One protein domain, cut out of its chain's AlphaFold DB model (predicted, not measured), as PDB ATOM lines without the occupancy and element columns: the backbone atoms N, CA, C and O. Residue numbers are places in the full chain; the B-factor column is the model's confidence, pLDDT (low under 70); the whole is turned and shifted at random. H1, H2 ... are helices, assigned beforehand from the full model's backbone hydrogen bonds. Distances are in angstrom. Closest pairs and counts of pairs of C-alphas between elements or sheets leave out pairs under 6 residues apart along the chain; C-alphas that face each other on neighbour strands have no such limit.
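What this domain is: This is residues 150 to 219 of the 858 residues of the protein "YSIRK_signal domain-containing protein" of Staphylococcus kloosii (UniProt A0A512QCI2). Three helices stand side by side in an up-and-down bundle, each running against the one before it, their centres in a triangle. The loop of residues 167 to 179 makes one end of the rod. Printed are 70 residues with three named helices, H1, H2 and H3 in that order, and no named strand: all helix. The whole is compact, with a radius of gyration of the C-alphas of 12.5 A, and spans 41 by 20 by 16 A.

How they stand to each other: H1, residues 150 to 166, and H2, residues 180 to 189, form a helical hairpin at a shallow tilt of 14 degrees; their closest C-alphas, Ile 165 and Lys 180, are 6.1 A apart. H3, residues 197 to 217, touches H2 with residues 207 to 214 alone, closest at the C-alphas of Val 187 and Leu 207, 6.6 A; this second helical hairpin has a shallow tilt of 10 degrees. H1 and H3 touch and run the same way at 22 degrees, a shallow tilt, closest at the C-alphas of Val 161 and Asn 211, 5.6 A. In H1, H2 and H3 every O i to N i+4 pair is within hydrogen-bond range.

Where its parts are: H1 begins at C-alpha 150 (182.666, 158.689, 249.295) and is 23.7 A long; H2 measures 14.5 A. H3, 30.2 A, ends at C-alpha 217 (187.690, 162.979, 222.916).

The domain as a whole: The C-alphas farthest apart, Ser 172 and Asp 196, are 41.1 A apart. The printed part has no cut; the link H1 to H2 is long. Residues 150, 168 to 176 and 196 to 198 have pLDDT under 70.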
ATOM      1  N   ASP A 150     182.675 157.722 250.400       67.88
ATOM      2  CA  ASP A 150     182.666 158.689 249.295       67.88
ATOM      3  C   ASP A 150     184.071 159.190 248.962       67.88
ATOM      4  O   ASP A 150     184.441 159.240 247.790       67.88
ATOM      5  N   ASP A 151     184.910 159.453 249.969       78.19
ATOM      6  CA  ASP A 151     186.294 159.884 249.741       78.19
ATOM      7  C   ASP A 151     187.112 158.809 249.001       78.19
ATOM      8  O   ASP A 151     187.970 159.134 248.177       78.19
ATOM      9  N   LYS A 152     186.829 157.516 249.220       83.69
ATOM     10  CA  LYS A 152     187.456 156.427 248.449       83.69
ATOM     11  C   LYS A 152     186.914 156.357 247.024       83.69
ATOM     12  O   LYS A 152     187.687 156.111 246.101       83.69
ATOM     13  N   GLU A 153     185.615 156.567 246.818       86.31
ATOM     14  CA  GLU A 153     185.020 156.509 245.481       86.31
ATOM     15  C   GLU A 153     185.418 157.716 244.618       86.31
ATOM     16  O   GLU A 153     185.806 157.538 243.463       86.31
ATOM     17  N   ILE A 154     185.430 158.925 245.185       88.50
ATOM     18  CA  ILE A 154     185.897 160.154 244.525       88.50
ATOM     19  C   ILE A 154     187.368 160.023 244.137       88.50
ATOM     20  O   ILE A 154     187.709 160.291 242.984       88.50
ATOM     21  N   ASN A 155     188.238 159.554 245.040       90.81
ATOM     22  CA  ASN A 155     189.646 159.331 244.703       90.81
ATOM     23  C   ASN A 155     189.815 158.242 243.629       90.81
ATOM     24  O   ASN A 155     190.568 158.446 242.680       90.81
ATOM     25  N   LYS A 156     189.041 157.150 243.680       93.38
ATOM     26  CA  LYS A 156     189.029 156.115 242.633       93.38
ATOM     27  C   LYS A 156     188.590 156.658 241.265       93.38
ATOM     28  O   LYS A 156     189.219 156.332 240.259       93.38
ATOM     29  N   LEU A 157     187.552 157.502 241.196       93.06
ATOM     30  CA  LEU A 157     187.151 158.164 239.945       93.06
ATOM     31  C   LEU A 157     188.214 159.169 239.476       93.06
ATOM     32  O   LEU A 157     188.540 159.196 238.289       93.06
ATOM     33  N   LYS A 158     188.785 159.962 240.389       94.50
ATOM     34  CA  LYS A 158     189.860 160.931 240.116       94.50
ATOM     35  C   LYS A 158     191.086 160.235 239.519       94.50
ATOM     36  O   LYS A 158     191.591 160.678 238.490       94.50
ATOM     37  N   GLU A 159     191.514 159.114 240.094       93.12
ATOM     38  CA  GLU A 159     192.570 158.258 239.547       93.12
ATOM     39  C   GLU A 159     192.183 157.649 238.198       93.12
ATOM     40  O   GLU A 159     192.976 157.708 237.262       93.12
ATOM     41  N   GLN A 160     190.974 157.097 238.046       92.00
ATOM     42  CA  GLN A 160     190.519 156.512 236.779       92.00
ATOM     43  C   GLN A 160     190.539 157.539 235.634       92.00
ATOM     44  O   GLN A 160     191.034 157.243 234.544       92.00
ATOM     45  N   VAL A 161     190.039 158.753 235.880       91.31
ATOM     46  CA  VAL A 161     190.015 159.843 234.895       91.31
ATOM     47  C   VAL A 161     191.429 160.366 234.628       91.31
ATOM     48  O   VAL A 161     191.823 160.473 233.467       91.31
ATOM     49  N   ASN A 162     192.243 160.599 235.662       92.38
ATOM     50  CA  ASN A 162     193.637 161.018 235.485       92.38
ATOM     51  C   ASN A 162     194.483 159.967 234.754       92.38
ATOM     52  O   ASN A 162     195.355 160.336 233.969       92.38
ATOM     53  N   ASN A 163     194.212 158.674 234.945       89.75
ATOM     54  CA  ASN A 163     194.858 157.603 234.191       89.75
ATOM     55  C   ASN A 163     194.442 157.623 232.713       89.75
ATOM     56  O   ASN A 163     195.317 157.511 231.861       89.75
ATOM     57  N   LYS A 164     193.168 157.873 232.372       89.25
ATOM     58  CA  LYS A 164     192.757 158.085 230.966       89.25
ATOM     59  C   LYS A 164     193.398 159.326 230.334       89.25
ATOM     60  O   LYS A 164     193.770 159.280 229.168       89.25
ATOM     61  N   ILE A 165     193.553 160.412 231.097       89.75
ATOM     62  CA  ILE A 165     194.172 161.669 230.637       89.75
ATOM     63  C   ILE A 165     195.691 161.517 230.432       89.75
ATOM     64  O   ILE A 165     196.248 162.084 229.496       89.75
ATOM     65  N   ASN A 166     196.386 160.769 231.297       83.81
ATOM     66  CA  ASN A 166     197.852 160.648 231.266       83.81
ATOM     67  C   ASN A 166     198.378 159.399 230.546       83.81
ATOM     68  O   ASN A 166     199.503 159.423 230.052       83.81
ATOM     69  N   LYS A 167     197.602 158.314 230.516       72.44
ATOM     70  CA  LYS A 167     197.943 157.012 229.920       72.44
ATOM     71  C   LYS A 167     196.714 156.400 229.215       72.44
ATOM     72  O   LYS A 167     196.255 155.329 229.622       72.44
ATOM     73  N   PRO A 168     196.153 157.058 228.179       63.06
ATOM     74  CA  PRO A 168     195.050 156.502 227.391       63.06
ATOM     75  C   PRO A 168     195.407 155.101 226.869       63.06
ATOM     76  O   PRO A 168     196.399 154.914 226.163       63.06
ATOM     77  N   SER A 169     194.628 154.102 227.287       48.56
ATOM     78  CA  SER A 169     195.055 152.699 227.327       48.56
ATOM     79  C   SER A 169     195.346 152.104 225.948       48.56
ATOM     80  O   SER A 169     194.448 151.978 225.116       48.56
ATOM     81  N   GLY A 170     196.592 151.689 225.735       47.16
ATOM     82  CA  GLY A 170     197.064 151.037 224.515       47.16
ATOM     83  C   GLY A 170     198.566 151.249 224.350       47.16
ATOM     84  O   GLY A 170     199.071 152.328 224.647       47.16
ATOM     85  N   ASN A 171     199.293 150.226 223.898       37.91
ATOM     86  CA  ASN A 171     200.759 150.250 223.824       37.91
ATOM     87  C   ASN A 171     201.259 150.942 222.535       37.91
ATOM     88  O   ASN A 171     202.102 150.413 221.813       37.91
ATOM     89  N   SER A 172     200.662 152.089 222.189       45.25
ATOM     90  CA  SER A 172     200.829 152.756 220.892       45.25
ATOM     91  C   SER A 172     200.901 154.275 221.044       45.25
ATOM     92  O   SER A 172     200.008 154.902 221.611       45.25
ATOM     93  N   SER A 173     201.941 154.882 220.469       45.12
ATOM     94  CA  SER A 173     202.227 156.327 220.538       45.12
ATOM     95  C   SER A 173     201.154 157.226 219.898       45.12
ATOM     96  O   SER A 173     201.175 158.440 220.071       45.12
ATOM     97  N   SER A 174     200.201 156.632 219.178       47.50
ATOM     98  CA  SER A 174     199.034 157.265 218.553       47.50
ATOM     99  C   SER A 174     197.943 157.710 219.541       47.50
ATOM    100  O   SER A 174     197.009 158.409 219.150       47.50
ATOM    101  N   ASN A 175     198.019 157.316 220.816       53.00
ATOM    102  CA  ASN A 175     196.898 157.457 221.749       53.00
ATOM    103  C   ASN A 175     196.733 158.832 222.428       53.00
ATOM    104  O   ASN A 175     195.754 158.995 223.156       53.00
ATOM    105  N   ASN A 176     197.613 159.815 222.189       65.62
ATOM    106  CA  ASN A 176     197.622 161.104 222.906       65.62
ATOM    107  C   ASN A 176     196.254 161.835 222.904       65.62
ATOM    108  O   ASN A 176     195.431 161.639 222.006       65.62
ATOM    109  N   LEU A 177     195.999 162.653 223.928       79.00
ATOM    110  CA  LEU A 177     194.725 163.342 224.159       79.00
ATOM    111  C   LEU A 177     194.860 164.843 223.865       79.00
ATOM    112  O   LEU A 177     195.505 165.571 224.620       79.00
ATOM    113  N   ASP A 178     194.204 165.315 222.803       77.31
ATOM    114  CA  ASP A 178     194.047 166.749 222.542       77.31
ATOM    115  C   ASP A 178     193.396 167.436 223.758       77.31
ATOM    116  O   ASP A 178     192.496 166.882 224.392       77.31
ATOM    117  N   ASN A 179     193.842 168.651 224.096       85.38
ATOM    118  CA  ASN A 179     193.403 169.406 225.281       85.38
ATOM    119  C   ASN A 179     193.628 168.698 226.640       85.38
ATOM    120  O   ASN A 179     192.926 169.000 227.609       85.38
ATOM    121  N   LYS A 180     194.616 167.796 226.750       89.62
ATOM    122  CA  LYS A 180     194.994 167.095 227.995       89.62
ATOM    123  C   LYS A 180     194.943 167.978 229.254       89.62
ATOM    124  O   LYS A 180     194.268 167.632 230.224       89.62
ATOM    125  N   ASP A 181     195.621 169.124 229.227       88.62
ATOM    126  CA  ASP A 181     195.793 169.986 230.404       88.62
ATOM    127  C   ASP A 181     194.497 170.708 230.803       88.62
ATOM    128  O   ASP A 181     194.270 170.976 231.980       88.62
ATOM    129  N   TYR A 182     193.595 170.946 229.848       86.06
ATOM    130  CA  TYR A 182     192.245 171.447 230.118       86.06
ATOM    131  C   TYR A 182     191.402 170.402 230.866       86.06
ATOM    132  O   TYR A 182     190.728 170.744 231.839       86.06
ATOM    133  N   TYR A 183     191.486 169.116 230.502       88.69
ATOM    134  CA  TYR A 183     190.828 168.063 231.285       88.69
ATOM    135  C   TYR A 183     191.465 167.894 232.670       88.69
ATOM    136  O   TYR A 183     190.738 167.706 233.644       88.69
ATOM    137  N   ALA A 184     192.790 168.029 232.788       90.19
ATOM    138  CA  ALA A 184     193.474 168.004 234.081       90.19
ATOM    139  C   ALA A 184     193.039 169.172 234.992       90.19
ATOM    140  O   ALA A 184     192.671 168.932 236.143       90.19
ATOM    141  N   LYS A 185     192.973 170.410 234.469       86.88
ATOM    142  CA  LYS A 185     192.399 171.580 235.169       86.88
ATOM    143  C   LYS A 185     190.990 171.288 235.696       86.88
ATOM    144  O   LYS A 185     190.708 171.557 236.862       86.88
ATOM    145  N   LEU A 186     190.122 170.699 234.866       85.94
ATOM    146  CA  LEU A 186     188.756 170.341 235.263       85.94
ATOM    147  C   LEU A 186     188.714 169.291 236.384       85.94
ATOM    148  O   LEU A 186     187.896 169.430 237.288       85.94
ATOM    149  N   VAL A 187     189.579 168.270 236.363       87.44
ATOM    150  CA  VAL A 187     189.658 167.268 237.446       87.44
ATOM    151  C   VAL A 187     190.138 167.901 238.753       87.44
ATOM    152  O   VAL A 187     189.585 167.600 239.812       87.44
ATOM    153  N   THR A 188     191.126 168.798 238.693       88.31
ATOM    154  CA  THR A 188     191.600 169.544 239.865       88.31
ATOM    155  C   THR A 188     190.483 170.408 240.447       88.31
ATOM    156  O   THR A 188     190.134 170.211 241.606       88.31
ATOM    157  N   LYS A 189     189.844 171.271 239.640       82.75
ATOM    158  CA  LYS A 189     188.745 172.150 240.089       82.75
ATOM    159  C   LYS A 189     187.511 171.380 240.582       82.75
ATOM    160  O   LYS A 189     186.788 171.859 241.443       82.75
ATOM    161  N   ALA A 190     187.267 170.176 240.060       83.25
ATOM    162  CA  ALA A 190     186.190 169.304 240.532       83.25
ATOM    163  C   ALA A 190     186.492 168.609 241.874       83.25
ATOM    164  O   ALA A 190     185.618 167.919 242.388       83.25
ATOM    165  N   THR A 191     187.719 168.704 242.403       83.69
ATOM    166  CA  THR A 191     188.163 167.950 243.593       83.69
ATOM    167  C   THR A 191     189.069 168.747 244.541       83.69
ATOM    168  O   THR A 191     189.785 168.150 245.350       83.69
ATOM    169  N   SER A 192     189.057 170.074 244.430       78.50
ATOM    170  CA  SER A 192     189.573 171.016 245.425       78.50
ATOM    171  C   SER A 192     188.501 171.306 246.479       78.50
ATOM    172  O   SER A 192     187.315 171.302 246.155       78.50
ATOM    173  N   ASP A 193     188.931 171.572 247.712       70.00
ATOM    174  CA  ASP A 193     188.145 172.251 248.755       70.00
ATOM    175  C   ASP A 193     186.752 171.641 249.023       70.00
ATOM    176  O   ASP A 193     185.741 172.334 249.096       70.00
ATOM    177  N   LEU A 194     186.702 170.308 249.147       78.00
ATOM    178  CA  LEU A 194     185.482 169.551 249.444       78.00
ATOM    179  C   LEU A 194     185.270 169.458 250.963       78.00
ATOM    180  O   LEU A 194     185.835 168.577 251.614       78.00
ATOM    181  N   GLU A 195     184.458 170.354 251.525       70.38
ATOM    182  CA  GLU A 195     184.207 170.424 252.972       70.38
ATOM    183  C   GLU A 195     183.039 169.520 253.401       70.38
ATOM    184  O   GLU A 195     183.100 168.880 254.452       70.38
ATOM    185  N   ASP A 196     181.975 169.455 252.590       69.19
ATOM    186  CA  ASP A 196     180.707 168.805 252.948       69.19
ATOM    187  C   ASP A 196     180.262 167.671 251.993       69.19
ATOM    188  O   ASP A 196     180.796 167.474 250.898       69.19
ATOM    189  N   ALA A 197     179.264 166.885 252.419       67.75
ATOM    190  CA  ALA A 197     178.745 165.746 251.657       67.75
ATOM    191  C   ALA A 197     178.096 166.151 250.316       67.75
ATOM    192  O   ALA A 197     178.174 165.411 249.334       67.75
ATOM    193  N   ALA A 198     177.502 167.345 250.233       67.94
ATOM    194  CA  ALA A 198     176.933 167.850 248.990       67.94
ATOM    195  C   ALA A 198     178.031 168.290 248.004       67.94
ATOM    196  O   ALA A 198     177.859 168.143 246.793       67.94
ATOM    197  N   GLU A 199     179.172 168.778 248.493       73.38
ATOM    198  CA  GLU A 199     180.376 169.054 247.696       73.38
ATOM    199  C   GLU A 199     181.030 167.773 247.191       73.38
ATOM    200  O   GLU A 199     181.322 167.673 245.999       73.38
ATOM    201  N   LYS A 200     181.161 166.756 248.045       76.88
ATOM    202  CA  LYS A 200     181.615 165.413 247.652       76.88
ATOM    203  C   LYS A 200     180.719 164.807 246.560       76.88
ATOM    204  O   LYS A 200     181.217 164.322 245.539       76.88
ATOM    205  N   HIS A 201     179.397 164.932 246.689       74.12
ATOM    206  CA  HIS A 201     178.446 164.500 245.656       74.12
ATOM    207  C   HIS A 201     178.573 165.302 244.345       74.12
ATOM    208  O   HIS A 201     178.634 164.719 243.257       74.12
ATOM    209  N   ARG A 202     178.705 166.638 244.427       74.62
ATOM    210  CA  ARG A 202     178.994 167.511 243.268       74.62
ATOM    211  C   ARG A 202     180.284 167.094 242.552       74.62
ATOM    212  O   ARG A 202     180.294 166.999 241.320       74.62
ATOM    213  N   ALA A 203     181.346 166.807 243.303       81.12
ATOM    214  CA  ALA A 203     182.631 166.349 242.782       81.12
ATOM    215  C   ALA A 203     182.487 165.039 241.997       81.12
ATOM    216  O   ALA A 203     182.903 164.965 240.840       81.12
ATOM    217  N   LYS A 204     181.821 164.031 242.577       81.81
ATOM    218  CA  LYS A 204     181.569 162.727 241.937       81.81
ATOM    219  C   LYS A 204     180.848 162.863 240.590       81.81
ATOM    220  O   LYS A 204     181.332 162.351 239.580       81.81
ATOM    221  N   LEU A 205     179.742 163.609 240.545       77.06
ATOM    222  CA  LEU A 205     178.967 163.848 239.317       77.06
ATOM    223  C   LEU A 205     179.763 164.630 238.256       77.06
ATOM    224  O   LEU A 205     179.650 164.372 237.050       77.06
ATOM    225  N   THR A 206     180.610 165.562 238.696       81.44
ATOM    226  CA  THR A 206     181.496 166.329 237.812       81.44
ATOM    227  C   THR A 206     182.597 165.436 237.230       81.44
ATOM    228  O   THR A 206     182.807 165.450 236.017       81.44
ATOM    229  N   LEU A 207     183.232 164.583 238.043       84.88
ATOM    230  CA  LEU A 207     184.212 163.586 237.595       84.88
ATOM    231  C   LEU A 207     183.604 162.579 236.613       84.88
ATOM    232  O   LEU A 207     184.199 162.315 235.570       84.88
ATOM    233  N   GLU A 208     182.406 162.059 236.886       84.94
ATOM    234  CA  GLU A 208     181.664 161.211 235.946       84.94
ATOM    235  C   GLU A 208     181.424 161.895 234.595       84.94
ATOM    236  O   GLU A 208     181.479 161.252 233.544       84.94
ATOM    237  N   THR A 209     181.132 163.196 234.620       86.06
ATOM    238  CA  THR A 209     180.925 163.997 233.414       86.06
ATOM    239  C   THR A 209     182.243 164.169 232.659       86.06
ATOM    240  O   THR A 209     182.288 163.893 231.463       86.06
ATOM    241  N   ILE A 210     183.340 164.521 233.340       87.25
ATOM    242  CA  ILE A 210     184.681 164.611 232.732       87.25
ATOM    243  C   ILE A 210     185.104 163.259 232.134       87.25
ATOM    244  O   ILE A 210     185.605 163.228 231.015       87.25
ATOM    245  N   ASN A 211     184.837 162.141 232.815       89.31
ATOM    246  CA  ASN A 211     185.135 160.785 232.341       89.31
ATOM    247  C   ASN A 211     184.492 160.504 230.967       89.31
ATOM    248  O   ASN A 211     185.181 160.127 230.020       89.31
ATOM    249  N   LYS A 212     183.186 160.785 230.836       89.50
ATOM    250  CA  LYS A 212     182.407 160.612 229.591       89.50
ATOM    251  C   LYS A 212     182.896 161.543 228.466       89.50
ATOM    252  O   LYS A 212     182.861 161.169 227.293       89.50
ATOM    253  N   ARG A 213     183.382 162.740 228.814       88.94
ATOM    254  CA  ARG A 213     183.992 163.694 227.870       88.94
ATOM    255  C   ARG A 213     185.351 163.205 227.363       88.94
ATOM    256  O   ARG A 213     185.558 163.158 226.158       88.94
ATOM    257  N   VAL A 214     186.233 162.747 228.253       90.56
ATOM    258  CA  VAL A 214     187.525 162.140 227.880       90.56
ATOM    259  C   VAL A 214     187.313 160.901 226.997       90.56
ATOM    260  O   VAL A 214     187.961 160.781 225.963       90.56
ATOM    261  N   ASP A 215     186.343 160.039 227.320       89.69
ATOM    262  CA  ASP A 215     185.974 158.885 226.477       89.69
ATOM    263  C   ASP A 215     185.434 159.275 225.089       89.69
ATOM    264  O   ASP A 215     185.542 158.495 224.145       89.69
ATOM    265  N   THR A 216     184.868 160.478 224.949       89.50
ATOM    266  CA  THR A 216     184.450 161.028 223.652       89.50
ATOM    267  C   THR A 216     185.666 161.550 222.885       89.50
ATOM    268  O   THR A 216     185.915 161.115 221.764       89.50
ATOM    269  N   ALA A 217     186.485 162.400 223.514       89.81
ATOM    270  CA  ALA A 217     187.690 162.979 222.916       89.81
ATOM    271  C   ALA A 217     188.718 161.924 222.460       89.81
ATOM    272  O   ALA A 217     189.418 162.124 221.472       89.81
ATOM    273  N   LEU A 218     188.795 160.771 223.136       87.94
ATOM    274  CA  LEU A 218     189.692 159.676 222.748       87.94
ATOM    275  C   LEU A 218     189.270 158.930 221.466       87.94
ATOM    276  O   LEU A 218     190.116 158.246 220.886       87.94
ATOM    277  N   LYS A 219     188.015 159.063 221.011       89.00
ATOM    278  CA  LYS A 219     187.492 158.437 219.776       89.00
ATOM    279  C   LYS A 219     187.634 159.300 218.517       89.00
ATOM    280  O   LYS A 219     187.580 158.763 217.404       89.00
TER     281      LYS A 219